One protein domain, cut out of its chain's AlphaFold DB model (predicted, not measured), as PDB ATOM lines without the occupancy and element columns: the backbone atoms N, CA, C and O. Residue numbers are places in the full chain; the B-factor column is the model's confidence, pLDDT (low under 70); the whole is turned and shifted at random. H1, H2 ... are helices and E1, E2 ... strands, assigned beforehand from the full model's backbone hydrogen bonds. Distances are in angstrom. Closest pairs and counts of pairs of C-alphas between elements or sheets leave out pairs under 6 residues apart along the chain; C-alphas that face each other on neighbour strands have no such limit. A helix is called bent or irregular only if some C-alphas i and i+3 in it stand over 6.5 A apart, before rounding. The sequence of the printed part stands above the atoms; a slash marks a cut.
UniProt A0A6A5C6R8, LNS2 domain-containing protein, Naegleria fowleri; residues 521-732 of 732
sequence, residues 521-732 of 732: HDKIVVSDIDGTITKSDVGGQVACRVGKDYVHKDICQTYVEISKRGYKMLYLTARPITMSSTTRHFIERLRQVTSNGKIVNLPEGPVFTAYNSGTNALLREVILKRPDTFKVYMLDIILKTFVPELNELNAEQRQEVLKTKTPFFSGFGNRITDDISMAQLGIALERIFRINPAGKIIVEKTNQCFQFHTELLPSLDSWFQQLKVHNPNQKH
ATOM      1  N   HIS A 521     223.515 260.791 162.988       83.56
ATOM      2  CA  HIS A 521     223.506 262.167 162.491       83.56
ATOM      3  C   HIS A 521     222.136 262.865 162.594       83.56
ATOM      4  O   HIS A 521     222.060 264.069 162.332       83.56
ATOM      5  N   ASP A 522     221.064 262.154 162.974       83.81
ATOM      6  CA  ASP A 522     219.734 262.753 163.146       83.81
ATOM      7  C   ASP A 522     219.757 263.860 164.210       83.81
ATOM      8  O   ASP A 522     220.383 263.738 165.265       83.81
ATOM      9  N   LYS A 523     219.042 264.957 163.934       94.19
ATOM     10  CA  LYS A 523     218.987 266.125 164.818       94.19
ATOM     11  C   LYS A 523     217.667 266.193 165.573       94.19
ATOM     12  O   LYS A 523     216.590 266.228 164.978       94.19
ATOM     13  N   ILE A 524     217.780 266.187 166.896       95.56
ATOM     14  CA  ILE A 524     216.680 266.058 167.850       95.56
ATOM     15  C   ILE A 524     216.279 267.442 168.361       95.56
ATOM     16  O   ILE A 524     217.137 268.257 168.703       95.56
ATOM     17  N   VAL A 525     214.978 267.685 168.466       98.06
ATOM     18  CA  VAL A 525     214.394 268.835 169.155       98.06
ATOM     19  C   VAL A 525     213.649 268.320 170.380       98.06
ATOM     20  O   VAL A 525     212.717 267.524 170.261       98.06
ATOM     21  N   VAL A 526     214.100 268.742 171.559       96.69
ATOM     22  CA  VAL A 526     213.528 268.335 172.848       96.69
ATOM     23  C   VAL A 526     212.363 269.261 173.202       96.69
ATOM     24  O   VAL A 526     212.444 270.467 172.992       96.69
ATOM     25  N   SER A 527     211.289 268.708 173.758       97.25
ATOM     26  CA  SER A 527     210.145 269.450 174.289       97.25
ATOM     27  C   SER A 527     209.743 268.866 175.637       97.25
ATOM     28  O   SER A 527     209.459 267.669 175.720       97.25
ATOM     29  N   ASP A 528     209.629 269.695 176.676       94.50
ATOM     30  CA  ASP A 528     208.759 269.337 177.803       94.50
ATOM     31  C   ASP A 528     207.283 269.357 177.351       94.50
ATOM     32  O   ASP A 528     206.941 269.904 176.300       94.50
ATOM     33  N   ILE A 529     206.397 268.731 178.117       91.75
ATOM     34  CA  ILE A 529     204.955 268.648 177.851       91.75
ATOM     35  C   ILE A 529     204.175 269.549 178.816       91.75
ATOM     36  O   ILE A 529     203.225 270.238 178.418       91.75
ATOM     37  N   ASP A 530     204.561 269.538 180.088       87.62
ATOM     38  CA  ASP A 530     203.895 270.281 181.153       87.62
ATOM     39  C   ASP A 530     204.341 271.747 181.130       87.62
ATOM     40  O   ASP A 530     205.516 272.040 180.932       87.62
ATOM     41  N   GLY A 531     203.375 272.669 181.157       87.31
ATOM     42  CA  GLY A 531     203.620 274.112 181.019       87.31
ATOM     43  C   GLY A 531     204.257 274.585 179.694       87.31
ATOM     44  O   GLY A 531     204.379 275.789 179.496       87.31
ATOM     45  N   THR A 532     204.645 273.659 178.803       93.25
ATOM     46  CA  THR A 532     205.303 273.921 177.511       93.25
ATOM     47  C   THR A 532     204.388 273.609 176.325       93.25
ATOM     48  O   THR A 532     204.151 274.463 175.475       93.25
ATOM     49  N   ILE A 533     203.809 272.400 176.269       93.62
ATOM     50  CA  ILE A 533     202.738 272.068 175.308       93.62
ATOM     51  C   ILE A 533     201.378 272.452 175.899       93.62
ATOM     52  O   ILE A 533     200.509 273.017 175.228       93.62
ATOM     53  N   THR A 534     201.207 272.152 177.181       89.31
ATOM     54  CA  THR A 534     200.062 272.553 178.001       89.31
ATOM     55  C   THR A 534     200.327 273.890 178.686       89.31
ATOM     56  O   THR A 534     201.469 274.178 179.002       89.31
ATOM     57  N   LYS A 535     199.298 274.692 178.981       84.00
ATOM     58  CA  LYS A 535     199.465 276.026 179.600       84.00
ATOM     59  C   LYS A 535     199.843 276.016 181.088       84.00
ATOM     60  O   LYS A 535     200.078 277.078 181.660       84.00
ATOM     61  N   SER A 536     199.847 274.858 181.753       68.56
ATOM     62  CA  SER A 536     200.211 274.760 183.173       68.56
ATOM     63  C   SER A 536     200.715 273.373 183.570       68.56
ATOM     64  O   SER A 536     200.325 272.366 182.974       68.56
ATOM     65  N   ASP A 537     201.499 273.331 184.645       57.00
ATOM     66  CA  ASP A 537     202.046 272.101 185.231       57.00
ATOM     67  C   ASP A 537     201.003 271.301 186.043       57.00
ATOM     68  O   ASP A 537     201.165 270.105 186.283       57.00
ATOM     69  N   VAL A 538     199.932 271.958 186.509       48.19
ATOM     70  CA  VAL A 538     199.035 271.425 187.557       48.19
ATOM     71  C   VAL A 538     197.779 270.759 186.984       48.19
ATOM     72  O   VAL A 538     197.295 269.769 187.531       48.19
ATOM     73  N   GLY A 539     197.256 271.239 185.851       46.91
ATOM     74  CA  GLY A 539     196.014 270.721 185.256       46.91
ATOM     75  C   GLY A 539     196.131 269.354 184.564       46.91
ATOM     76  O   GLY A 539     195.127 268.828 184.086       46.91
ATOM     77  N   GLY A 540     197.320 268.742 184.506       43.53
ATOM     78  CA  GLY A 540     197.636 267.597 183.636       43.53
ATOM     79  C   GLY A 540     196.775 266.330 183.785       43.53
ATOM     80  O   GLY A 540     196.723 265.533 182.847       43.53
ATOM     81  N   GLN A 541     196.076 266.138 184.912       43.78
ATOM     82  CA  GLN A 541     195.134 265.018 185.115       43.78
ATOM     83  C   GLN A 541     193.681 265.339 184.710       43.78
ATOM     84  O   GLN A 541     192.912 264.423 184.422       43.78
ATOM     85  N   VAL A 542     193.322 266.623 184.619       42.44
ATOM     86  CA  VAL A 542     192.014 267.112 184.137       42.44
ATOM     87  C   VAL A 542     192.074 267.449 182.637       42.44
ATOM     88  O   VAL A 542     191.099 267.260 181.911       42.44
ATOM     89  N   ALA A 543     193.257 267.827 182.144       43.22
ATOM     90  CA  ALA A 543     193.577 268.198 180.762       43.22
ATOM     91  C   ALA A 543     193.064 267.247 179.665       43.22
ATOM     92  O   ALA A 543     192.793 267.680 178.553       43.22
ATOM     93  N   CYS A 544     192.920 265.948 179.952       41.06
ATOM     94  CA  CYS A 544     192.404 264.973 178.981       41.06
ATOM     95  C   CYS A 544     190.870 265.009 178.814       41.06
ATOM     96  O   CYS A 544     190.341 264.222 178.032       41.06
ATOM     97  N   ARG A 545     190.161 265.874 179.555       38.75
ATOM     98  CA  ARG A 545     188.702 266.068 179.483       38.75
ATOM     99  C   ARG A 545     188.272 267.500 179.140       38.75
ATOM    100  O   ARG A 545     187.135 267.680 178.728       38.75
ATOM    101  N   VAL A 546     189.141 268.508 179.287       41.41
ATOM    102  CA  VAL A 546     188.753 269.932 179.194       41.41
ATOM    103  C   VAL A 546     189.394 270.635 177.990       41.41
ATOM    104  O   VAL A 546     190.447 271.259 178.099       41.41
ATOM    105  N   GLY A 547     188.687 270.575 176.857       49.09
ATOM    106  CA  GLY A 547     188.733 271.584 175.790       49.09
ATOM    107  C   GLY A 547     190.006 271.703 174.939       49.09
ATOM    108  O   GLY A 547     190.978 270.961 175.074       49.09
ATOM    109  N   LYS A 548     189.979 272.673 174.013       50.47
ATOM    110  CA  LYS A 548     191.132 273.071 173.179       50.47
ATOM    111  C   LYS A 548     192.041 274.072 173.900       50.47
ATOM    112  O   LYS A 548     193.231 274.150 173.609       50.47
ATOM    113  N   ASP A 549     191.491 274.820 174.850       61.78
ATOM    114  CA  ASP A 549     192.120 276.004 175.439       61.78
ATOM    115  C   ASP A 549     193.198 275.700 176.484       61.78
ATOM    116  O   ASP A 549     193.862 276.620 176.960       61.78
ATOM    117  N   TYR A 550     193.426 274.425 176.810       77.38
ATOM    118  CA  TYR A 550     194.468 273.998 177.746       77.38
ATOM    119  C   TYR A 550     195.882 273.919 177.123       77.38
ATOM    120  O   TYR A 550     196.864 273.770 177.850       77.38
ATOM    121  N   VAL A 551     196.021 274.038 175.797       88.81
ATOM    122  CA  VAL A 551     197.320 273.984 175.091       88.81
ATOM    123  C   VAL A 551     197.708 275.311 174.445       88.81
ATOM    124  O   VAL A 551     196.854 276.145 174.138       88.81
ATOM    125  N   HIS A 552     199.007 275.521 174.227       91.50
ATOM    126  CA  HIS A 552     199.498 276.725 173.558       91.50
ATOM    127  C   HIS A 552     199.069 276.768 172.088       91.50
ATOM    128  O   HIS A 552     199.193 275.786 171.355       91.50
ATOM    129  N   LYS A 553     198.539 277.918 171.659       90.69
ATOM    130  CA  LYS A 553     198.031 278.144 170.299       90.69
ATOM    131  C   LYS A 553     199.125 277.858 169.258       90.69
ATOM    132  O   LYS A 553     200.264 278.258 169.462       90.69
ATOM    133  N   ASP A 554     198.747 277.196 168.164       92.69
ATOM    134  CA  ASP A 554     199.546 276.870 166.967       92.69
ATOM    135  C   ASP A 554     200.803 275.987 167.166       92.69
ATOM    136  O   ASP A 554     201.508 275.698 166.194       92.69
ATOM    137  N   ILE A 555     201.060 275.463 168.374       95.12
ATOM    138  CA  ILE A 555     202.216 274.589 168.663       95.12
ATOM    139  C   ILE A 555     202.279 273.341 167.769       95.12
ATOM    140  O   ILE A 555     203.360 272.956 167.317       95.12
ATOM    141  N   CYS A 556     201.131 272.734 167.441       95.06
ATOM    142  CA  CYS A 556     201.080 271.581 166.542       95.06
ATOM    143  C   CYS A 556     201.589 271.935 165.140       95.06
ATOM    144  O   CYS A 556     202.260 271.118 164.510       95.06
ATOM    145  N   GLN A 557     201.321 273.154 164.664       95.12
ATOM    146  CA  GLN A 557     201.841 273.623 163.385       95.12
ATOM    147  C   GLN A 557     203.352 273.864 163.470       95.12
ATOM    148  O   GLN A 557     204.069 273.360 162.611       95.12
ATOM    149  N   THR A 558     203.859 274.532 164.515       96.44
ATOM    150  CA  THR A 558     205.312 274.728 164.697       96.44
ATOM    151  C   THR A 558     206.073 273.409 164.721       96.44
ATOM    152  O   THR A 558     207.056 273.269 163.999       96.44
ATOM    153  N   TYR A 559     205.628 272.421 165.500       97.56
ATOM    154  CA  TYR A 559     206.365 271.158 165.613       97.56
ATOM    155  C   TYR A 559     206.276 270.323 164.328       97.56
ATOM    156  O   TYR A 559     207.263 269.699 163.942       97.56
ATOM    157  N   VAL A 560     205.156 270.363 163.594       95.31
ATOM    158  CA  VAL A 560     205.079 269.760 162.250       95.31
ATOM    159  C   VAL A 560     205.995 270.472 161.250       95.31
ATOM    160  O   VAL A 560     206.652 269.799 160.460       95.31
ATOM    161  N   GLU A 561     206.092 271.802 161.286       95.50
ATOM    162  CA  GLU A 561     207.009 272.559 160.425       95.50
ATOM    163  C   GLU A 561     208.487 272.283 160.742       95.50
ATOM    164  O   GLU A 561     209.283 272.098 159.818       95.50
ATOM    165  N   ILE A 562     208.848 272.157 162.021       96.88
ATOM    166  CA  ILE A 562     210.175 271.696 162.457       96.88
ATOM    167  C   ILE A 562     210.432 270.264 161.960       96.88
ATOM    168  O   ILE A 562     211.466 269.994 161.355       96.88
ATOM    169  N   SER A 563     209.480 269.343 162.129       94.75
ATOM    170  CA  SER A 563     209.673 267.942 161.733       94.75
ATOM    171  C   SER A 563     209.800 267.754 160.211       94.75
ATOM    172  O   SER A 563     210.654 266.989 159.758       94.75
ATOM    173  N   LYS A 564     209.052 268.517 159.398       93.50
ATOM    174  CA  LYS A 564     209.220 268.563 157.928       93.50
ATOM    175  C   LYS A 564     210.633 268.958 157.492       93.50
ATOM    176  O   LYS A 564     211.118 268.462 156.477       93.50
ATOM    177  N   ARG A 565     211.301 269.820 158.265       94.31
ATOM    178  CA  ARG A 565     212.684 270.256 158.013       94.31
ATOM    179  C   ARG A 565     213.723 269.165 158.323       94.31
ATOM    180  O   ARG A 565     214.911 269.397 158.149       94.31
ATOM    181  N   GLY A 566     213.282 267.962 158.714       90.56
ATOM    182  CA  GLY A 566     214.091 266.749 158.898       90.56
ATOM    183  C   GLY A 566     214.365 266.387 160.360       90.56
ATOM    184  O   GLY A 566     214.847 265.286 160.644       90.56
ATOM    185  N   TYR A 567     214.041 267.291 161.286       95.44
ATOM    186  CA  TYR A 567     214.287 267.136 162.715       95.44
ATOM    187  C   TYR A 567     213.372 266.081 163.361       95.44
ATOM    188  O   TYR A 567     212.207 265.916 162.985       95.44
ATOM    189  N   LYS A 568     213.892 265.378 164.372       90.62
ATOM    190  CA  LYS A 568     213.118 264.443 165.202       90.62
ATOM    191  C   LYS A 568     212.609 265.157 166.449       90.62
ATOM    192  O   LYS A 568     213.405 265.782 167.143       90.62
ATOM    193  N   MET A 569     211.328 265.026 166.778       95.50
ATOM    194  CA  MET A 569     210.822 265.509 168.066       95.50
ATOM    195  C   MET A 569     211.071 264.470 169.162       95.50
ATOM    196  O   MET A 569     210.892 263.273 168.936       95.50
ATOM    197  N   LEU A 570     211.440 264.930 170.354       93.81
ATOM    198  CA  LEU A 570     211.525 264.122 171.568       93.81
ATOM    199  C   LEU A 570     210.743 264.814 172.680       93.81
ATOM    200  O   LEU A 570     211.038 265.954 173.033       93.81
ATOM    201  N   TYR A 571     209.760 264.116 173.239       93.19
ATOM    202  CA  TYR A 571     208.893 264.637 174.288       93.19
ATOM    203  C   TYR A 571     209.316 264.092 175.656       93.19
ATOM    204  O   TYR A 571     209.595 262.901 175.812       93.19
ATOM    205  N   LEU A 572     209.339 264.961 176.660       87.06
ATOM    206  CA  LEU A 572     209.789 264.671 178.020       87.06
ATOM    207  C   LEU A 572     208.774 265.232 179.027       87.06
ATOM    208  O   LEU A 572     208.063 266.178 178.718       87.06
ATOM    209  N   THR A 573     208.661 264.641 180.217       83.00
ATOM    210  CA  THR A 573     207.828 265.187 181.304       83.00
ATOM    211  C   THR A 573     208.243 264.640 182.668       83.00
ATOM    212  O   THR A 573     208.604 263.469 182.805       83.00
ATOM    213  N   ALA A 574     208.111 265.467 183.707       73.56
ATOM    214  CA  ALA A 574     208.256 265.057 185.104       73.56
ATOM    215  C   ALA A 574     207.051 264.253 185.659       73.56
ATOM    216  O   ALA A 574     207.066 263.836 186.820       73.56
ATOM    217  N   ARG A 575     206.002 263.999 184.858       72.38
ATOM    218  CA  ARG A 575     204.882 263.112 185.228       72.38
ATOM    219  C   ARG A 575     205.376 261.680 185.482       72.38
ATOM    220  O   ARG A 575     206.170 261.182 184.685       72.38
ATOM    221  N   PRO A 576     204.857 260.970 186.502       62.22
ATOM    222  CA  PRO A 576     205.244 259.588 186.789       62.22
ATOM    223  C   PRO A 576     205.011 258.597 185.643       62.22
ATOM    224  O   PRO A 576     204.017 258.687 184.924       62.22
ATOM    225  N   ILE A 577     205.828 257.543 185.574       63.25
ATOM    226  CA  ILE A 577     205.708 256.431 184.610       63.25
ATOM    227  C   ILE A 577     204.344 255.725 184.665       63.25
ATOM    228  O   ILE A 577     203.866 255.188 183.668       63.25
ATOM    229  N   THR A 578     203.656 255.795 185.809       59.94
ATOM    230  CA  THR A 578     202.262 255.329 185.970       59.94
ATOM    231  C   THR A 578     201.221 256.148 185.187       59.94
ATOM    232  O   THR A 578     200.084 255.708 185.056       59.94
ATOM    233  N   MET A 579     201.605 257.302 184.629       61.91
ATOM    234  CA  MET A 579     200.812 258.124 183.707       61.91
ATOM    235  C   MET A 579     201.306 258.045 182.249       61.91
ATOM    236  O   MET A 579     200.708 258.682 181.383       61.91
ATOM    237  N   SER A 580     202.367 257.275 181.958       64.88
ATOM    238  CA  SER A 580     203.027 257.199 180.638       64.88
ATOM    239  C   SER A 580     202.053 257.026 179.475       64.88
ATOM    240  O   SER A 580     202.072 257.817 178.532       64.88
ATOM    241  N   SER A 581     201.144 256.056 179.566       63.03
ATOM    242  CA  SER A 581     200.147 255.800 178.522       63.03
ATOM    243  C   SER A 581     199.136 256.935 178.356       63.03
ATOM    244  O   SER A 581     198.719 257.191 177.233       63.03
ATOM    245  N   THR A 582     198.779 257.655 179.424       67.00
ATOM    246  CA  THR A 582     197.869 258.813 179.363       67.00
ATOM    247  C   THR A 582     198.550 260.018 178.715       67.00
ATOM    248  O   THR A 582     197.996 260.613 177.795       67.00
ATOM    249  N   THR A 583     199.776 260.347 179.135       71.75
ATOM    250  CA  THR A 583     200.585 261.429 178.546       71.75
ATOM    251  C   THR A 583     200.837 261.176 177.060       71.75
ATOM    252  O   THR A 583     200.608 262.049 176.229       71.75
ATOM    253  N   ARG A 584     201.236 259.954 176.707       73.75
ATOM    254  CA  ARG A 584     201.396 259.500 175.323       73.75
ATOM    255  C   ARG A 584     200.109 259.637 174.512       73.75
ATOM    256  O   ARG A 584     200.140 260.185 173.419       73.75
ATOM    257  N   HIS A 585     198.983 259.171 175.052       73.44
ATOM    258  CA  HIS A 585     197.681 259.256 174.388       73.44
ATOM    259  C   HIS A 585     197.254 260.706 174.132       73.44
ATOM    260  O   HIS A 585     196.663 260.981 173.093       73.44
ATOM    261  N   PHE A 586     197.587 261.622 175.047       81.38
ATOM    262  CA  PHE A 586     197.437 263.063 174.853       81.38
ATOM    263  C   PHE A 586     198.315 263.569 173.695       81.38
ATOM    264  O   PHE A 586     197.773 264.164 172.773       81.38
ATOM    265  N   ILE A 587     199.618 263.261 173.668       85.50
ATOM    266  CA  ILE A 587     200.523 263.680 172.577       85.50
ATOM    267  C   ILE A 587     200.054 263.159 171.206       85.50
ATOM    268  O   ILE A 587     199.935 263.930 170.259       85.50
ATOM    269  N   GLU A 588     199.698 261.876 171.101       80.56
ATOM    270  CA  GLU A 588     199.242 261.256 169.843       80.56
ATOM    271  C   GLU A 588     197.871 261.740 169.351       80.56
ATOM    272  O   GLU A 588     197.515 261.541 168.184       80.56
ATOM    273  N   ARG A 589     197.062 262.327 170.240       80.75
ATOM    274  CA  ARG A 589     195.710 262.806 169.925       80.75
ATOM    275  C   ARG A 589     195.556 264.314 170.013       80.75
ATOM    276  O   ARG A 589     194.467 264.793 169.707       80.75
ATOM    277  N   LEU A 590     196.599 265.059 170.366       85.06
ATOM    278  CA  LEU A 590     196.539 266.509 170.336       85.06
ATOM    279  C   LEU A 590     196.418 266.972 168.883       85.06
ATOM    280  O   LEU A 590     197.252 266.638 168.038       85.06
ATOM    281  N   ARG A 591     195.353 267.725 168.602       87.81
ATOM    282  CA  ARG A 591     195.069 268.309 167.291       87.81
ATOM    283  C   ARG A 591     194.659 269.758 167.461       87.81
ATOM    284  O   ARG A 591     193.841 270.072 168.323       87.81
ATOM    285  N   GLN A 592     195.170 270.615 166.594       89.62
ATOM    286  CA  GLN A 592     194.761 272.007 166.483       89.62
ATOM    287  C   GLN A 592     194.193 272.262 165.089       89.62
ATOM    288  O   GLN A 592     194.566 271.600 164.119       89.62
ATOM    289  N   VAL A 593     193.261 273.208 165.000       88.62
ATOM    290  CA  VAL A 593     192.804 273.758 163.721       88.62
ATOM    291  C   VAL A 593     193.621 275.019 163.493       88.62
ATOM    292  O   VAL A 593     193.576 275.936 164.307       88.62
ATOM    293  N   THR A 594     194.406 275.022 162.426       86.69
ATOM    294  CA  THR A 594     195.253 276.158 162.039       86.69
ATOM    295  C   THR A 594     194.419 277.259 161.379       86.69
ATOM    296  O   THR A 594     193.271 277.031 160.994       86.69
ATOM    297  N   SER A 595     194.979 278.463 161.228       81.38
ATOM    298  CA  SER A 595     194.263 279.642 160.700       81.38
ATOM    299  C   SER A 595     193.655 279.455 159.302       81.38
ATOM    300  O   SER A 595     192.681 280.121 158.969       81.38
ATOM    301  N   ASN A 596     194.178 278.523 158.497       83.31
ATOM    302  CA  ASN A 596     193.637 278.146 157.187       83.31
ATOM    303  C   ASN A 596     192.678 276.934 157.235       83.31
ATOM    304  O   ASN A 596     192.472 276.260 156.227       83.31
ATOM    305  N   GLY A 597     192.117 276.619 158.408       86.69
ATOM    306  CA  GLY A 597     191.130 275.553 158.610       86.69
ATOM    307  C   GLY A 597     191.700 274.129 158.634       86.69
ATOM    308  O   GLY A 597     190.961 273.178 158.891       86.69
ATOM    309  N   LYS A 598     193.005 273.940 158.400       89.94
ATOM    310  CA  LYS A 598     193.613 272.606 158.382       89.94
ATOM    311  C   LYS A 598     193.774 272.047 159.796       89.94
ATOM    312  O   LYS A 598     194.353 272.698 160.668       89.94
ATOM    313  N   ILE A 599     193.338 270.802 159.994       89.69
ATOM    314  CA  ILE A 599     193.624 270.027 161.209       89.69
ATOM    315  C   ILE A 599     195.080 269.548 161.161       89.69
ATOM    316  O   ILE A 599     195.493 268.883 160.207       89.69
ATOM    317  N   VAL A 600     195.850 269.878 162.195       91.25
ATOM    318  CA  VAL A 600     197.257 269.494 162.359       91.25
ATOM    319  C   VAL A 600     197.441 268.847 163.730       91.25
ATOM    320  O   VAL A 600     196.992 269.384 164.741       91.25
ATOM    321  N   ASN A 601     198.089 267.684 163.760       90.31
ATOM    322  CA  ASN A 601     198.435 266.968 164.989       90.31
ATOM    323  C   ASN A 601     199.874 267.317 165.401       90.31
ATOM    324  O   ASN A 601     200.635 267.817 164.573       90.31
ATOM    325  N   LEU A 602     200.293 266.979 166.623       92.31
ATOM    326  CA  LEU A 602     201.730 266.899 166.921       92.31
ATOM    327  C   LEU A 602     202.423 265.867 166.000       92.31
ATOM    328  O   LEU A 602     201.812 264.842 165.673       92.31
ATOM    329  N   PRO A 603     203.678 266.104 165.574       92.62
ATOM    330  CA  PRO A 603     204.465 265.105 164.857       92.62
ATOM    331  C   PRO A 603     204.860 263.957 165.795       92.62
ATOM    332  O   PRO A 603     204.906 264.104 167.021       92.62
ATOM    333  N   GLU A 604     205.180 262.805 165.215       83.19
ATOM    334  CA  GLU A 604     205.569 261.632 165.989       83.19
ATOM    335  C   GLU A 604     206.951 261.789 166.650       83.19
ATOM    336  O   GLU A 604     207.894 262.302 166.050       83.19
ATOM    337  N   GLY A 605     207.068 261.292 167.884       83.69
ATOM    338  CA  GLY A 605     208.316 261.215 168.633       83.69
ATOM    339  C   GLY A 605     208.166 260.383 169.914       83.69
ATOM    340  O   GLY A 605     207.036 260.172 170.373       83.69
ATOM    341  N   PRO A 606     209.274 259.893 170.498       82.69
ATOM    342  CA  PRO A 606     209.270 259.222 171.791       82.69
ATOM    343  C   PRO A 606     208.805 260.147 172.924       82.69
ATOM    344  O   PRO A 606     209.083 261.346 172.914       82.69
ATOM    345  N   VAL A 607     208.119 259.568 173.912       80.69
ATOM    346  CA  VAL A 607     207.578 260.231 175.107       80.69
ATOM    347  C   VAL A 607     208.202 259.613 176.360       80.69
ATOM    348  O   VAL A 607     207.849 258.497 176.752       80.69
ATOM    349  N   PHE A 608     209.104 260.346 177.012       77.00
ATOM    350  CA  PHE A 608     209.754 259.945 178.260       77.00
ATOM    351  C   PHE A 608     209.083 260.578 179.487       77.00
ATOM    352  O   PHE A 608     208.664 261.733 179.469       77.00
ATOM    353  N   THR A 609     208.994 259.810 180.573       69.31
ATOM    354  CA  THR A 609     208.292 260.169 181.820       69.31
ATOM    355  C   THR A 609     209.157 259.897 183.041       69.31
ATOM    356  O   THR A 609     209.941 258.947 183.008       69.31
ATOM    357  N   ALA A 610     208.953 260.636 184.136       65.50
ATOM    358  CA  ALA A 610     209.625 260.390 185.411       65.50
ATOM    359  C   ALA A 610     209.543 258.915 185.818       65.50
ATOM    360  O   ALA A 610     208.458 258.339 185.901       65.50
ATOM    361  N   TYR A 611     210.693 258.305 186.110       53.69
ATOM    362  CA  TYR A 611     210.788 256.888 186.482       53.69
ATOM    363  C   TYR A 611     209.930 256.525 187.718       53.69
ATOM    364  O   TYR A 611     209.553 255.367 187.907       53.69
ATOM    365  N   ASN A 612     209.585 257.507 188.559       55.06
ATOM    366  CA  ASN A 612     209.049 257.259 189.890       55.06
ATOM    367  C   ASN A 612     207.784 256.381 189.931       55.06
ATOM    368  O   ASN A 612     206.708 256.664 189.395       55.06
ATOM    369  N   SER A 613     207.912 255.308 190.709       44.50
ATOM    370  CA  SER A 613     206.777 254.607 191.281       44.50
ATOM    371  C   SER A 613     205.979 255.575 192.154       44.50
ATOM    372  O   SER A 613     206.463 255.997 193.201       44.50
ATOM    373  N   GLY A 614     204.721 255.851 191.795       42.59
ATOM    374  CA  GLY A 614     203.798 256.689 192.580       42.59
ATOM    375  C   GLY A 614     203.401 256.143 193.964       42.59
ATOM    376  O   GLY A 614     202.332 256.475 194.458       42.59
ATOM    377  N   THR A 615     204.217 255.278 194.576       38.75
ATOM    378  CA  THR A 615     204.012 254.709 195.917       38.75
ATOM    379  C   THR A 615     204.970 255.246 196.978       38.75
ATOM    380  O   THR A 615     204.718 254.986 198.149       38.75
ATOM    381  N   ASN A 616     206.058 255.942 196.618       43.66
ATOM    382  CA  ASN A 616     206.981 256.503 197.609       43.66
ATOM    383  C   ASN A 616     206.826 258.028 197.713       43.66
ATOM    384  O   ASN A 616     207.163 258.775 196.792       43.66
ATOM    385  N   ALA A 617     206.289 258.489 198.846       37.25
ATOM    386  CA  ALA A 617     205.983 259.899 199.075       37.25
ATOM    387  C   ALA A 617     207.245 260.778 199.091       37.25
ATOM    388  O   ALA A 617     207.202 261.887 198.570       37.25
ATOM    389  N   LEU A 618     208.369 260.265 199.606       37.97
ATOM    390  CA  LEU A 618     209.638 261.002 199.667       37.97
ATOM    391  C   LEU A 618     210.257 261.192 198.275       37.97
ATOM    392  O   LEU A 618     210.697 262.289 197.947       37.97
ATOM    393  N   LEU A 619     210.232 260.161 197.420       42.38
ATOM    394  CA  LEU A 619     210.706 260.284 196.039       42.38
ATOM    395  C   LEU A 619     209.789 261.201 195.209       42.38
ATOM    396  O   LEU A 619     210.273 261.978 194.388       42.38
ATOM    397  N   ARG A 620     208.469 261.165 195.455       45.53
ATOM    398  CA  ARG A 620     207.526 262.144 194.890       45.53
ATOM    399  C   ARG A 620     207.866 263.563 195.353       45.53
ATOM    400  O   ARG A 620     207.909 264.455 194.518       45.53
ATOM    401  N   GLU A 621     208.121 263.774 196.642       41.94
ATOM    402  CA  GLU A 621     208.475 265.087 197.193       41.94
ATOM    403  C   GLU A 621     209.779 265.627 196.585       41.94
ATOM    404  O   GLU A 621     209.823 266.784 196.179       41.94
ATOM    405  N   VAL A 622     210.817 264.794 196.457       43.19
ATOM    406  CA  VAL A 622     212.111 265.205 195.888       43.19
ATOM    407  C   VAL A 622     212.021 265.476 194.384       43.19
ATOM    408  O   VAL A 622     212.512 266.511 193.946       43.19
ATOM    409  N   ILE A 623     211.355 264.627 193.593       44.03
ATOM    410  CA  ILE A 623     211.232 264.843 192.137       44.03
ATOM    411  C   ILE A 623     210.281 266.004 191.805       44.03
ATOM    412  O   ILE A 623     210.527 266.724 190.845       44.03
ATOM    413  N   LEU A 624     209.239 266.253 192.607       44.47
ATOM    414  CA  LEU A 624     208.418 267.464 192.450       44.47
ATOM    415  C   LEU A 624     209.163 268.743 192.871       44.47
ATOM    416  O   LEU A 624     208.821 269.819 192.385       44.47
ATOM    417  N   LYS A 625     210.176 268.640 193.744       47.59
ATOM    418  CA  LYS A 625     211.060 269.757 194.122       47.59
ATOM    419  C   LYS A 625     212.226 269.975 193.152       47.59
ATOM    420  O   LYS A 625     212.679 271.107 193.044       47.59
ATOM    421  N   ARG A 626     212.701 268.932 192.457       53.75
ATOM    422  CA  ARG A 626     213.735 269.013 191.406       53.75
ATOM    423  C   ARG A 626     213.384 268.186 190.154       53.75
ATOM    424  O   ARG A 626     213.966 267.117 189.938       53.75
ATOM    425  N   PRO A 627     212.421 268.643 189.325       60.19
ATOM    426  CA  PRO A 627     212.076 267.982 188.062       60.19
ATOM    427  C   PRO A 627     213.203 268.087 187.017       60.19
ATOM    428  O   PRO A 627     213.366 267.191 186.190       60.19
ATOM    429  N   ASP A 628     214.008 269.146 187.099       64.75
ATOM    430  CA  ASP A 628     215.245 269.406 186.353       64.75
ATOM    431  C   ASP A 628     216.226 268.228 186.384       64.75
ATOM    432  O   ASP A 628     216.648 267.725 185.344       64.75
ATOM    433  N   THR A 629     216.522 267.720 187.579       62.22
ATOM    434  CA  THR A 629     217.521 266.677 187.811       62.22
ATOM    435  C   THR A 629     217.120 265.376 187.107       62.22
ATOM    436  O   THR A 629     217.969 264.668 186.567       62.22
ATOM    437  N   PHE A 630     215.814 265.091 187.025       69.25
ATOM    438  CA  PHE A 630     215.288 263.999 186.206       69.25
ATOM    439  C   PHE A 630     215.411 264.283 184.695       69.25
ATOM    440  O   PHE A 630     215.808 263.385 183.947       69.25
ATOM    441  N   LYS A 631     215.093 265.507 184.239       73.50
ATOM    442  CA  LYS A 631     215.193 265.885 182.817       73.50
ATOM    443  C   LYS A 631     216.631 265.730 182.302       73.50
ATOM    444  O   LYS A 631     216.831 265.068 181.284       73.50
ATOM    445  N   VAL A 632     217.621 266.255 183.033       67.50
ATOM    446  CA  VAL A 632     219.056 266.104 182.714       67.50
ATOM    447  C   VAL A 632     219.451 264.630 182.638       67.50
ATOM    448  O   VAL A 632     220.046 264.211 181.648       67.50
ATOM    449  N   TYR A 633     219.084 263.826 183.642       65.75
ATOM    450  CA  TYR A 633     219.454 262.409 183.718       65.75
ATOM    451  C   TYR A 633     218.939 261.583 182.527       65.75
ATOM    452  O   TYR A 633     219.698 260.827 181.921       65.75
ATOM    453  N   MET A 634     217.670 261.748 182.137       67.12
ATOM    454  CA  MET A 634     217.130 261.027 180.976       67.12
ATOM    455  C   MET A 634     217.789 261.452 179.667       67.12
ATOM    456  O   MET A 634     218.092 260.605 178.826       67.12
ATOM    457  N   LEU A 635     218.010 262.753 179.486       77.62
ATOM    458  CA  LEU A 635     218.629 263.262 178.271       77.62
ATOM    459  C   LEU A 635     220.115 262.883 178.189       77.62
ATOM    460  O   LEU A 635     220.577 262.609 177.090       77.62
ATOM    461  N   ASP A 636     220.836 262.754 179.309       70.62
ATOM    462  CA  ASP A 636     222.195 262.187 179.356       70.62
ATOM    463  C   ASP A 636     222.233 260.711 178.912       70.62
ATOM    464  O   ASP A 636     223.088 260.327 178.115       70.62
ATOM    465  N   ILE A 637     221.267 259.891 179.345       65.75
ATOM    466  CA  ILE A 637     221.121 258.497 178.886       65.75
ATOM    467  C   ILE A 637     220.891 258.431 177.366       65.75
ATOM    468  O   ILE A 637     221.509 257.624 176.662       65.75
ATOM    469  N   ILE A 638     220.011 259.289 176.844       73.19
ATOM    470  CA  ILE A 638     219.737 259.382 175.404       73.19
ATOM    471  C   ILE A 638     221.008 259.810 174.658       73.19
ATOM    472  O   ILE A 638     221.439 259.133 173.727       73.19
ATOM    473  N   LEU A 639     221.657 260.874 175.122       74.31
ATOM    474  CA  LEU A 639     222.880 261.457 174.577       74.31
ATOM    475  C   LEU A 639     224.038 260.452 174.479       74.31
ATOM    476  O   LEU A 639     224.645 260.328 173.416       74.31
ATOM    477  N   LYS A 640     224.277 259.659 175.530       67.94
ATOM    478  CA  LYS A 640     225.277 258.572 175.553       67.94
ATOM    479  C   LYS A 640     225.003 257.453 174.543       67.94
ATOM    480  O   LYS A 640     225.928 256.764 174.120       67.94
ATOM    481  N   THR A 641     223.754 257.285 174.106       62.12
ATOM    482  CA  THR A 641     223.404 256.304 173.061       62.12
ATOM    483  C   THR A 641     223.921 256.749 171.682       62.12
ATOM    484  O   THR A 641     224.353 255.911 170.888       62.12
ATOM    485  N   PHE A 642     223.948 258.062 171.420       73.94
ATOM    486  CA  PHE A 642     224.548 258.663 170.219       73.94
ATOM    487  C   PHE A 642     226.073 258.795 170.340       73.94
ATOM    488  O   PHE A 642     226.817 258.402 169.437       73.94
ATOM    489  N   VAL A 643     226.528 259.338 171.472       75.38
ATOM    490  CA  VAL A 643     227.902 259.792 171.713       75.38
ATOM    491  C   VAL A 643     228.493 258.961 172.871       75.38
ATOM    492  O   VAL A 643     228.468 259.396 174.022       75.38
ATOM    493  N   PRO A 644     228.979 257.728 172.607       64.75
ATOM    494  CA  PRO A 644     229.355 256.760 173.651       64.75
ATOM    495  C   PRO A 644     230.599 257.183 174.442       64.75
ATOM    496  O   PRO A 644     230.728 256.878 175.622       64.75
ATOM    497  N   GLU A 645     231.491 257.919 173.781       72.38
ATOM    498  CA  GLU A 645     232.740 258.470 174.310       72.38
ATOM    499  C   GLU A 645     232.524 259.349 175.556       72.38
ATOM    500  O   GLU A 645     233.398 259.420 176.407       72.38
ATOM    501  N   LEU A 646     231.328 259.925 175.755       67.06
ATOM    502  CA  LEU A 646     230.984 260.708 176.954       67.06
ATOM    503  C   LEU A 646     230.984 259.899 178.268       67.06
ATOM    504  O   LEU A 646     230.811 260.498 179.330       67.06
ATOM    505  N   ASN A 647     231.119 258.572 178.214       61.03
ATOM    506  CA  ASN A 647     231.261 257.719 179.399       61.03
ATOM    507  C   ASN A 647     232.672 257.769 180.010       61.03
ATOM    508  O   ASN A 647     232.815 257.528 181.203       61.03
ATOM    509  N   GLU A 648     233.695 258.085 179.211       74.19
ATOM    510  CA  GLU A 648     235.118 258.000 179.589       74.19
ATOM    511  C   GLU A 648     235.767 259.386 179.788       74.19
ATOM    512  O   GLU A 648     236.953 259.491 180.096       74.19
ATOM    513  N   LEU A 649     234.995 260.465 179.608       71.38
ATOM    514  CA  LEU A 649     235.487 261.845 179.580       71.38
ATOM    515  C   LEU A 649     235.170 262.625 180.858       71.38
ATOM    516  O   LEU A 649     234.085 262.519 181.430       71.38
ATOM    517  N   ASN A 650     236.104 263.494 181.248       76.25
ATOM    518  CA  ASN A 650     235.900 264.446 182.336       76.25
ATOM    519  C   ASN A 650     234.964 265.604 181.932       76.25
ATOM    520  O   ASN A 650     234.594 265.761 180.768       76.25
ATOM    521  N   ALA A 651     234.620 266.450 182.907       72.31
ATOM    522  CA  ALA A 651     233.752 267.621 182.756       72.31
ATOM    523  C   ALA A 651     234.027 268.478 181.512       72.31
ATOM    524  O   ALA A 651     233.120 268.856 180.770       72.31
ATOM    525  N   GLU A 652     235.298 268.807 181.299       78.75
ATOM    526  CA  GLU A 652     235.717 269.808 180.330       78.75
ATOM    527  C   GLU A 652     235.797 269.215 178.928       78.75
ATOM    528  O   GLU A 652     235.285 269.803 177.976       78.75
ATOM    529  N   GLN A 653     236.360 268.009 178.830       81.75
ATOM    530  CA  GLN A 653     236.386 267.213 177.608       81.75
ATOM    531  C   GLN A 653     234.966 266.904 177.119       81.75
ATOM    532  O   GLN A 653     234.669 267.068 175.937       81.75
ATOM    533  N   ARG A 654     234.072 266.506 178.036       83.19
ATOM    534  CA  ARG A 654     232.657 266.249 177.752       83.19
ATOM    535  C   ARG A 654     232.007 267.477 177.117       83.19
ATOM    536  O   ARG A 654     231.386 267.345 176.067       83.19
ATOM    537  N   GLN A 655     232.173 268.666 177.703       80.62
ATOM    538  CA  GLN A 655     231.563 269.880 177.156       80.62
ATOM    539  C   GLN A 655     232.135 270.258 175.779       80.62
ATOM    540  O   GLN A 655     231.380 270.695 174.912       80.62
ATOM    541  N   GLU A 656     233.432 270.040 175.536       84.50
ATOM    542  CA  GLU A 656     234.048 270.295 174.227       84.50
ATOM    543  C   GLU A 656     233.523 269.343 173.140       84.50
ATOM    544  O   GLU A 656     233.169 269.772 172.039       84.50
ATOM    545  N   VAL A 657     233.373 268.055 173.467       83.50
ATOM    546  CA  VAL A 657     232.747 267.066 172.578       83.50
ATOM    547  C   VAL A 657     231.284 267.423 172.298       83.50
ATOM    548  O   VAL A 657     230.831 267.315 171.157       83.50
ATOM    549  N   LEU A 658     230.538 267.907 173.295       85.12
ATOM    550  CA  LEU A 658     229.126 268.263 173.123       85.12
ATOM    551  C   LEU A 658     228.896 269.439 172.170       85.12
ATOM    552  O   LEU A 658     227.927 269.387 171.414       85.12
ATOM    553  N   LYS A 659     229.803 270.427 172.107       81.50
ATOM    554  CA  LYS A 659     229.733 271.532 171.124       81.50
ATOM    555  C   LYS A 659     229.653 271.052 169.671       81.50
ATOM    556  O   LYS A 659     229.095 271.752 168.830       81.50
ATOM    557  N   THR A 660     230.243 269.894 169.360       82.44
ATOM    558  CA  THR A 660     230.403 269.399 167.981       82.44
ATOM    559  C   THR A 660     229.578 268.146 167.684       82.44
ATOM    560  O   THR A 660     229.040 268.019 166.583       82.44
ATOM    561  N   LYS A 661     229.435 267.230 168.652       85.69
ATOM    562  CA  LYS A 661     228.806 265.912 168.456       85.69
ATOM    563  C   LYS A 661     227.398 265.760 169.037       85.69
ATOM    564  O   LYS A 661     226.799 264.706 168.831       85.69
ATOM    565  N   THR A 662     226.831 266.754 169.732       89.62
ATOM    566  CA  THR A 662     225.481 266.586 170.308       89.62
ATOM    567  C   THR A 662     224.414 266.306 169.220       89.62
ATOM    568  O   THR A 662     224.403 266.945 168.154       89.62
ATOM    569  N   PRO A 663     223.505 265.332 169.437       91.19
ATOM    570  CA  PRO A 663     222.347 265.118 168.576       91.19
ATOM    571  C   PRO A 663     221.238 266.142 168.866       91.19
ATOM    572  O   PRO A 663     220.398 266.392 168.000       91.19
ATOM    573  N   PHE A 664     221.231 266.759 170.054       95.19
ATOM    574  CA  PHE A 664     220.234 267.750 170.443       95.19
ATOM    575  C   PHE A 664     220.520 269.096 169.769       95.19
ATOM    576  O   PHE A 664     221.506 269.767 170.058       95.19
ATOM    577  N   PHE A 665     219.646 269.497 168.853       96.31
ATOM    578  CA  PHE A 665     219.779 270.737 168.096       96.31
ATOM    579  C   PHE A 665     219.102 271.923 168.787       96.31
ATOM    580  O   PHE A 665     219.620 273.033 168.723       96.31
ATOM    581  N   SER A 666     217.945 271.700 169.415       97.56
ATOM    582  CA  SER A 666     217.103 272.739 170.016       97.56
ATOM    583  C   SER A 666     216.258 272.165 171.154       97.56
ATOM    584  O   SER A 666     216.050 270.950 171.225       97.56
ATOM    585  N   GLY A 667     215.772 273.039 172.033       96.94
ATOM    586  CA  GLY A 667     214.954 272.683 173.181       96.94
ATOM    587  C   GLY A 667     213.818 273.674 173.444       96.94
ATOM    588  O   GLY A 667     214.006 274.882 173.313       96.94
ATOM    589  N   PHE A 668     212.656 273.151 173.831       97.62
ATOM    590  CA  PHE A 668     211.488 273.898 174.298       97.62
ATOM    591  C   PHE A 668     211.167 273.503 175.747       97.62
ATOM    592  O   PHE A 668     211.034 272.314 176.056       97.62
ATOM    593  N   GLY A 669     211.010 274.496 176.621       94.94
ATOM    594  CA  GLY A 669     210.690 274.319 178.043       94.94
ATOM    595  C   GLY A 669     209.915 275.508 178.610       94.94
ATOM    596  O   GLY A 669     209.652 276.477 177.897       94.94
ATOM    597  N   ASN A 670     209.556 275.453 179.894       91.75
ATOM    598  CA  ASN A 670     208.779 276.511 180.557       91.75
ATOM    599  C   ASN A 670     209.452 277.109 181.801       91.75
ATOM    600  O   ASN A 670     208.948 278.076 182.375       91.75
ATOM    601  N   ARG A 671     210.583 276.545 182.234       86.38
ATOM    602  CA  ARG A 671     211.308 276.945 183.446       86.38
ATOM    603  C   ARG A 671     212.768 277.243 183.121       86.38
ATOM    604  O   ARG A 671     213.389 276.489 182.386       86.38
ATOM    605  N   ILE A 672     213.345 278.236 183.802       84.00
ATOM    606  CA  ILE A 672     214.789 278.569 183.755       84.00
ATOM    607  C   ILE A 672     215.663 277.325 184.013       84.00
ATOM    608  O   ILE A 672     216.726 277.143 183.422       84.00
ATOM    609  N   THR A 673     215.189 276.413 184.868       80.12
ATOM    610  CA  THR A 673     215.853 275.137 185.152       80.12
ATOM    611  C   THR A 673     215.973 274.221 183.934       80.12
ATOM    612  O   THR A 673     216.913 273.434 183.849       80.12
ATOM    613  N   ASP A 674     215.033 274.306 182.995       86.06
ATOM    614  CA  ASP A 674     215.037 273.517 181.766       86.06
ATOM    615  C   ASP A 674     216.059 274.082 180.784       86.06
ATOM    616  O   ASP A 674     216.786 273.320 180.159       86.06
ATOM    617  N   ASP A 675     216.170 275.406 180.703       86.81
ATOM    618  CA  ASP A 675     217.136 276.095 179.846       86.81
ATOM    619  C   ASP A 675     218.573 275.768 180.281       86.81
ATOM    620  O   ASP A 675     219.400 275.358 179.466       86.81
ATOM    621  N   ILE A 676     218.830 275.804 181.595       79.44
ATOM    622  CA  ILE A 676     220.078 275.321 182.208       79.44
ATOM    623  C   ILE A 676     220.314 273.839 181.875       79.44
ATOM    624  O   ILE A 676     221.412 273.467 181.455       79.44
ATOM    625  N   SER A 677     219.287 272.990 182.020       79.94
ATOM    626  CA  SER A 677     219.376 271.554 181.711       79.94
ATOM    627  C   SER A 677     219.755 271.310 180.246       79.94
ATOM    628  O   SER A 677     220.606 270.477 179.948       79.94
ATOM    629  N   MET A 678     219.139 272.051 179.326       87.88
ATOM    630  CA  MET A 678     219.322 271.923 177.882       87.88
ATOM    631  C   MET A 678     220.700 272.437 177.434       87.88
ATOM    632  O   MET A 678     221.371 271.770 176.643       87.88
ATOM    633  N   ALA A 679     221.183 273.541 178.013       86.75
ATOM    634  CA  ALA A 679     222.533 274.056 177.779       86.75
ATOM    635  C   ALA A 679     223.638 273.078 178.238       86.75
ATOM    636  O   ALA A 679     224.622 272.859 177.524       86.75
ATOM    637  N   GLN A 680     223.453 272.408 179.385       82.56
ATOM    638  CA  GLN A 680     224.370 271.373 179.900       82.56
ATOM    639  C   GLN A 680     224.455 270.112 179.014       82.56
ATOM    640  O   GLN A 680     225.366 269.299 179.165       82.56
ATOM    641  N   LEU A 681     223.524 269.943 178.069       83.50
ATOM    642  CA  LEU A 681     223.485 268.837 177.103       83.50
ATOM    643  C   LEU A 681     224.007 269.250 175.708       83.50
ATOM    644  O   LEU A 681     223.892 268.496 174.737       83.50
ATOM    645  N   GLY A 682     224.592 270.449 175.608       87.19
ATOM    646  CA  GLY A 682     225.182 270.997 174.387       87.19
ATOM    647  C   GLY A 682     224.214 271.762 173.481       87.19
ATOM    648  O   GLY A 682     224.631 272.196 172.408       87.19
ATOM    649  N   ILE A 683     222.946 271.954 173.872       93.19
ATOM    650  CA  ILE A 683     222.019 272.782 173.087       93.19
ATOM    651  C   ILE A 683     222.476 274.244 173.191       93.19
ATOM    652  O   ILE A 683     222.579 274.804 174.280       93.19
ATOM    653  N   ALA A 684     222.756 274.863 172.045       91.06
ATOM    654  CA  ALA A 684     223.176 276.259 171.976       91.06
ATOM    655  C   ALA A 684     222.053 277.200 172.455       91.06
ATOM    656  O   ALA A 684     220.889 276.994 172.112       91.06
ATOM    657  N   LEU A 685     222.396 278.250 173.211       88.88
ATOM    658  CA  LEU A 685     221.427 279.156 173.852       88.88
ATOM    659  C   LEU A 685     220.521 279.893 172.840       88.88
ATOM    660  O   LEU A 685     219.387 280.239 173.153       88.88
ATOM    661  N   GLU A 686     220.987 280.100 171.603       92.44
ATOM    662  CA  GLU A 686     220.174 280.595 170.474       92.44
ATOM    663  C   GLU A 686     219.072 279.629 170.002       92.44
ATOM    664  O   GLU A 686     218.267 279.987 169.150       92.44
ATOM    665  N   ARG A 687     219.037 278.394 170.507       94.81
ATOM    666  CA  ARG A 687     218.067 277.356 170.125       94.81
ATOM    667  C   ARG A 687     217.286 276.817 171.323       94.81
ATOM    668  O   ARG A 687     216.675 275.750 171.223       94.81
ATOM    669  N   ILE A 688     217.310 277.548 172.434       96.00
ATOM    670  CA  ILE A 688     216.509 277.292 173.628       96.00
ATOM    671  C   ILE A 688     215.343 278.284 173.645       96.00
ATOM    672  O   ILE A 688     215.551 279.497 173.615       96.00
ATOM    673  N   PHE A 689     214.123 277.746 173.661       97.31
ATOM    674  CA  PHE A 689     212.867 278.483 173.569       97.31
ATOM    675  C   PHE A 689     212.047 278.275 174.852       97.31
ATOM    676  O   PHE A 689     211.374 277.251 175.008       97.31
ATOM    677  N   ARG A 690     212.076 279.257 175.759       95.50
ATOM    678  CA  ARG A 690     211.295 279.244 177.004       95.50
ATOM    679  C   ARG A 690     209.916 279.859 176.767       95.50
ATOM    680  O   ARG A 690     209.827 281.028 176.395       95.50
ATOM    681  N   ILE A 691     208.840 279.108 177.002       95.12
ATOM    682  CA  ILE A 691     207.452 279.593 176.897       95.12
ATOM    683  C   ILE A 691     206.837 279.838 178.281       95.12
ATOM    684  O   ILE A 691     207.066 279.079 179.218       95.12
ATOM    685  N   ASN A 692     206.056 280.912 178.427       91.06
ATOM    686  CA  ASN A 692     205.301 281.201 179.651       91.06
ATOM    687  C   ASN A 692     203.806 280.820 179.514       91.06
ATOM    688  O   ASN A 692     203.323 280.658 178.392       91.06
ATOM    689  N   PRO A 693     203.020 280.743 180.611       86.94
ATOM    690  CA  PRO A 693     201.593 280.380 180.555       86.94
ATOM    691  C   PRO A 693     200.712 281.283 179.672       86.94
ATOM    692  O   PRO A 693     199.706 280.825 179.129       86.94
ATOM    693  N   ALA A 694     201.102 282.548 179.466       86.69
ATOM    694  CA  ALA A 694     200.446 283.476 178.537       86.69
ATOM    695  C   ALA A 694     200.823 283.229 177.058       86.69
ATOM    696  O   ALA A 694     200.361 283.937 176.166       86.69
ATOM    697  N   GLY A 695     201.659 282.225 176.782       87.06
ATOM    698  CA  GLY A 695     202.103 281.823 175.453       87.06
ATOM    699  C   GLY A 695     203.206 282.682 174.848       87.06
ATOM    700  O   GLY A 695     203.522 282.485 173.679       87.06
ATOM    701  N   LYS A 696     203.808 283.605 175.605       93.50
ATOM    702  CA  LYS A 696     204.995 284.333 175.149       93.50
ATOM    703  C   LYS A 696     206.195 283.386 175.172       93.50
ATOM    704  O   LYS A 696     206.511 282.828 176.222       93.50
ATOM    705  N   ILE A 697     206.849 283.227 174.026       95.69
ATOM    706  CA  ILE A 697     208.096 282.477 173.846       95.69
ATOM    707  C   ILE A 697     209.262 283.472 173.893       95.69
ATOM    708  O   ILE A 697     209.160 284.558 173.324       95.69
ATOM    709  N   ILE A 698     210.356 283.107 174.558       92.88
ATOM    710  CA  ILE A 698     211.601 283.881 174.642       92.88
ATOM    711  C   ILE A 698     212.767 282.979 174.221       92.88
ATOM    712  O   ILE A 698     212.866 281.843 174.685       92.88
ATOM    713  N   VAL A 699     213.638 283.476 173.340       92.06
ATOM    714  CA  VAL A 699     214.900 282.814 172.965       92.06
ATOM    715  C   VAL A 699     215.999 283.224 173.937       92.06
ATOM    716  O   VAL A 699     216.281 284.416 174.065       92.06
ATOM    717  N   GLU A 700     216.644 282.258 174.593       81.94
ATOM    718  CA  GLU A 700     217.461 282.546 175.781       81.94
ATOM    719  C   GLU A 700     218.669 283.452 175.507       81.94
ATOM    720  O   GLU A 700     218.933 284.384 176.260       81.94
ATOM    721  N   LYS A 701     219.376 283.244 174.389       82.81
ATOM    722  CA  LYS A 701     220.556 284.060 174.042       82.81
ATOM    723  C   LYS A 701     220.237 285.485 173.598       82.81
ATOM    724  O   LYS A 701     221.035 286.387 173.826       82.81
ATOM    725  N   THR A 702     219.134 285.678 172.878       82.88
ATOM    726  CA  THR A 702     218.840 286.949 172.190       82.88
ATOM    727  C   THR A 702     217.774 287.774 172.899       82.88
ATOM    728  O   THR A 702     217.528 288.908 172.498       82.88
ATOM    729  N   ASN A 703     217.101 287.203 173.905       84.38
ATOM    730  CA  ASN A 703     215.856 287.713 174.485       84.38
ATOM    731  C   ASN A 703     214.759 288.009 173.440       84.38
ATOM    732  O   ASN A 703     213.782 288.704 173.733       84.38
ATOM    733  N   GLN A 704     214.878 287.463 172.221       88.88
ATOM    734  CA  GLN A 704     213.883 287.666 171.177       88.88
ATOM    735  C   GLN A 704     212.569 287.014 171.598       88.88
ATOM    736  O   GLN A 704     212.520 285.837 171.957       88.88
ATOM    737  N   CYS A 705     211.511 287.815 171.564       90.81
ATOM    738  CA  CYS A 705     210.189 287.444 172.028       90.81
ATOM    739  C   CYS A 705     209.265 287.142 170.843       90.81
ATOM    740  O   CYS A 705     209.265 287.889 169.867       90.81
ATOM    741  N   PHE A 706     208.438 286.106 170.974       92.25
ATOM    742  CA  PHE A 706     207.349 285.784 170.048       92.25
ATOM    743  C   PHE A 706     206.063 285.571 170.847       92.25
ATOM    744  O   PHE A 706     206.051 284.802 171.813       92.25
ATOM    745  N   GLN A 707     204.972 286.234 170.474       89.19
ATOM    746  CA  GLN A 707     203.673 286.046 171.103       89.19
ATOM    747  C   GLN A 707     202.946 284.861 170.450       89.19
ATOM    748  O   GLN A 707     202.435 284.934 169.331       89.19
ATOM    749  N   PHE A 708     202.891 283.748 171.184       88.50
ATOM    750  CA  PHE A 708     202.488 282.421 170.709       88.50
ATOM    751  C   PHE A 708     203.388 281.849 169.603       88.50
ATOM    752  O   PHE A 708     204.228 282.512 168.994       88.50
ATOM    753  N   HIS A 709     203.157 280.575 169.286       92.25
ATOM    754  CA  HIS A 709     203.773 279.919 168.135       92.25
ATOM    755  C   HIS A 709     203.390 280.575 166.796       92.25
ATOM    756  O   HIS A 709     204.124 280.427 165.819       92.25
ATOM    757  N   THR A 710     202.287 281.336 166.760       91.44
ATOM    758  CA  THR A 710     201.832 282.103 165.591       91.44
ATOM    759  C   THR A 710     202.922 283.041 165.051       91.44
ATOM    760  O   THR A 710     203.110 283.099 163.840       91.44
ATOM    761  N   GLU A 711     203.661 283.737 165.923       92.69
ATOM    762  CA  GLU A 711     204.735 284.664 165.523       92.69
ATOM    763  C   GLU A 711     206.085 283.969 165.305       92.69
ATOM    764  O   GLU A 711     206.889 284.416 164.490       92.69
ATOM    765  N   LEU A 712     206.331 282.841 165.980       93.12
ATOM    766  CA  LEU A 712     207.526 282.028 165.744       93.12
ATOM    767  C   LEU A 712     207.490 281.377 164.347       93.12
ATOM    768  O   LEU A 712     208.523 281.311 163.681       93.12
ATOM    769  N   LEU A 713     206.308 280.938 163.887       92.88
ATOM    770  CA  LEU A 713     206.089 280.204 162.631       92.88
ATOM    771  C   LEU A 713     206.756 280.832 161.386       92.88
ATOM    772  O   LEU A 713     207.522 280.116 160.739       92.88
ATOM    773  N   PRO A 714     206.545 282.124 161.043       92.81
ATOM    774  CA  PRO A 714     207.207 282.759 159.898       92.81
ATOM    775  C   PRO A 714     208.735 282.841 160.009       92.81
ATOM    776  O   PRO A 714     209.413 282.919 158.990       92.81
ATOM    777  N   SER A 715     209.285 282.820 161.228       92.19
ATOM    778  CA  SER A 715     210.734 282.889 161.465       92.19
ATOM    779  C   SER A 715     211.423 281.523 161.525       92.19
ATOM    780  O   SER A 715     212.639 281.462 161.686       92.19
ATOM    781  N   LEU A 716     210.692 280.405 161.407       93.25
ATOM    782  CA  LEU A 716     211.279 279.078 161.629       93.25
ATOM    783  C   LEU A 716     212.475 278.774 160.726       93.25
ATOM    784  O   LEU A 716     213.380 278.087 161.184       93.25
ATOM    785  N   ASP A 717     212.536 279.314 159.509       91.25
ATOM    786  CA  ASP A 717     213.646 279.059 158.582       91.25
ATOM    787  C   ASP A 717     214.982 279.704 159.003       91.25
ATOM    788  O   ASP A 717     216.039 279.214 158.600       91.25
ATOM    789  N   SER A 718     214.981 280.736 159.864       91.19
ATOM    790  CA  SER A 718     216.226 281.262 160.457       91.19
ATOM    791  C   SER A 718     216.728 280.426 161.641       91.19
ATOM    792  O   SER A 718     217.928 280.410 161.910       91.19
ATOM    793  N   TRP A 719     215.834 279.715 162.339       93.00
ATOM    794  CA  TRP A 719     216.165 278.901 163.519       93.00
ATOM    795  C   TRP A 719     216.415 277.422 163.182       93.00
ATOM    796  O   TRP A 719     217.310 276.787 163.743       93.00
ATOM    797  N   PHE A 720     215.634 276.884 162.246       95.31
ATOM    798  CA  PHE A 720     215.599 275.493 161.806       95.31
ATOM    799  C   PHE A 720     215.788 275.459 160.289       95.31
ATOM    800  O   PHE A 720     214.848 275.632 159.517       95.31
ATOM    801  N   GLN A 721     217.022 275.231 159.850       94.00
ATOM    802  CA  GLN A 721     217.333 275.116 158.428       94.00
ATOM    803  C   GLN A 721     216.832 273.770 157.885       94.00
ATOM    804  O   GLN A 721     216.843 272.764 158.595       94.00
ATOM    805  N   GLN A 722     216.418 273.725 156.617       93.38
ATOM    806  CA  GLN A 722     216.026 272.472 155.969       93.38
ATOM    807  C   GLN A 722     217.221 271.507 155.919       93.38
ATOM    808  O   GLN A 722     218.169 271.705 155.158       93.38
ATOM    809  N   LEU A 723     217.161 270.429 156.701       90.25
ATOM    810  CA  LEU A 723     218.157 269.369 156.648       90.25
ATOM    811  C   LEU A 723     218.043 268.632 155.309       90.25
ATOM    812  O   LEU A 723     216.942 268.386 154.800       90.25
ATOM    813  N   LYS A 724     219.195 268.246 154.748       76.62
ATOM    814  CA  LYS A 724     219.254 267.363 153.579       76.62
ATOM    815  C   LYS A 724     218.669 266.009 153.977       76.62
ATOM    816  O   LYS A 724     219.270 265.294 154.775       76.62
ATOM    817  N   VAL A 725     217.505 265.663 153.428       56.19
ATOM    818  CA  VAL A 725     216.885 264.350 153.644       56.19
ATOM    819  C   VAL A 725     217.797 263.295 153.027       56.19
ATOM    820  O   VAL A 725     217.857 263.162 151.806       56.19
ATOM    821  N   HIS A 726     218.528 262.568 153.871       44.97
ATOM    822  CA  HIS A 726     219.392 261.480 153.434       44.97
ATOM    823  C   HIS A 726     218.499 260.331 152.955       44.97
ATOM    824  O   HIS A 726     217.886 259.624 153.753       44.97
ATOM    825  N   ASN A 727     218.325 260.226 151.638       36.94
ATOM    826  CA  ASN A 727     217.381 259.303 151.026       36.94
ATOM    827  C   ASN A 727     217.969 257.882 151.076       36.94
ATOM    828  O   ASN A 727     218.949 257.635 150.377       36.94
ATOM    829  N   PRO A 728     217.394 256.928 151.839       37.88
ATOM    830  CA  PRO A 728     217.995 255.603 152.037       37.88
ATOM    831  C   PRO A 728     218.069 254.759 150.751       37.88
ATOM    832  O   PRO A 728     218.714 253.716 150.741       37.88
ATOM    833  N   ASN A 729     217.436 255.209 149.661       32.78
ATOM    834  CA  ASN A 729     217.519 254.588 148.340       32.78
ATOM    835  C   ASN A 729     218.607 255.193 147.427       32.78
ATOM    836  O   ASN A 729     218.820 254.679 146.328       32.78
ATOM    837  N   GLN A 730     219.299 256.265 147.836       28.58
ATOM    838  CA  GLN A 730     220.473 256.759 147.111       28.58
ATOM    839  C   GLN A 730     221.680 255.875 147.425       28.58
ATOM    840  O   GLN A 730     222.410 256.099 148.386       28.58
ATOM    841  N   LYS A 731     221.892 254.864 146.576       28.95
ATOM    842  CA  LYS A 731     223.172 254.160 146.502       28.95
ATOM    843  C   LYS A 731     224.259 255.148 146.071       28.95
ATOM    844  O   LYS A 731     224.137 255.745 144.999       28.95
ATOM    845  N   HIS A 732     225.287 255.268 146.900       29.23
ATOM    846  CA  HIS A 732     226.617 255.733 146.516       29.23
ATOM    847  C   HIS A 732     227.510 254.517 146.241       29.23
ATOM    848  O   HIS A 732     227.256 253.465 146.877       29.23
TER     849      HIS A 732
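What this domain is: This is residues 521 to 732 of the 732 residues of the protein "LNS2 domain-containing protein" of Naegleria fowleri (UniProt A0A6A5C6R8). A strongly twisted seven-stranded sheet is the core of three layers, with helices on both its faces: H1, H2 and H8 cover one, H4 and H7 the other. The small hairpin of E3 and E4 packs on H1, H5 and H6 lie off the sheet, and residues 727 to 732 stick out as a tail. The printed part has 212 residues with eight named helices and nine named strands, in the order E1 H1 E2 H2 E3 E4 E5 H3 H4 H5 H6 E6 H7 E7 E8 E9 H8, of mixed class. The mixed sheet runs E5 E2 E1 E6 E7 E8 E9. The whole is compact, with a radius of gyration of the C-alphas of 17.3 A and spans of 47 by 47 by 38 A.

Where its parts are: The large sheet holds E5, residues 607 to 610, E2, 568 to 576 and 23.5 A long, E1, 524 to 528, E6, 664 to 669, E7, 688 to 691, E8, 696 to 699, and E9, 705 to 707. C-alpha 524 is at (216.680, 266.058, 167.850). E3 is residues 591 to 593 and E4 599 to 601. The helices are H1, 555 to 564, H2, 577 to 589, H3, 617 to 625, H4, 627 to 642 and 23.7 A long, H5, 644 to 647, H6, 651 to 661, H7, 672 to 679, and H8, 708 to 719, ending at C-alpha 719 (216.165, 278.901, 163.519). H2 and H8 are irregular: C-alphas 578 and 581 are 7.8 A apart, C-alphas 714 and 717 7.5 A.

How they stand to each other: E1 is parallel to E2, with N 527 and O 570 at 2.9 A, and to E6, with N 526 and O 666 at 3.0 A. E1, H1, E2 and E6, H7, E7 are strand-helix-strand units, parallel neighbour strands with a helix between, with right-handed crossovers. E7 E8 E9 is a meander, each strand the antiparallel neighbour of the one before; N 690 and O 698 are 2.9 A apart. H4 touches H7 with residues 628 to 632 alone, closest at the C-alphas of Val 632 and Ser 677, 5.6 A. H1 touches H8, closest at the C-alphas of Ile 555 and His 709, 5.6 A. H3 only grazes the sheet with residues 620 to 624. H5 and H6 are close but not clearly touching, with the C-alphas of Leu 646 and Arg 654 5.8 A apart. Every O i to N i+4 pair is within hydrogen-bond range in H1, H3 and H7, against 7 of 9 in H2, 11 of 12 in H4, 6 of 7 in H6 and 2 of 8 in H8, where 6 of 9 O i to N i+3 pairs are; H5 is too short for such a pair.

The domain as a whole: The C-alphas farthest apart, of Ala 617 and His 732, are 56.6 A apart. The printed part has no cut, and E1 to H1 is its long link. Mean pLDDT of the printed part is 77.5; 60 residues are under 70, among them 536 to 549, 609 to 630 and 725 to 732.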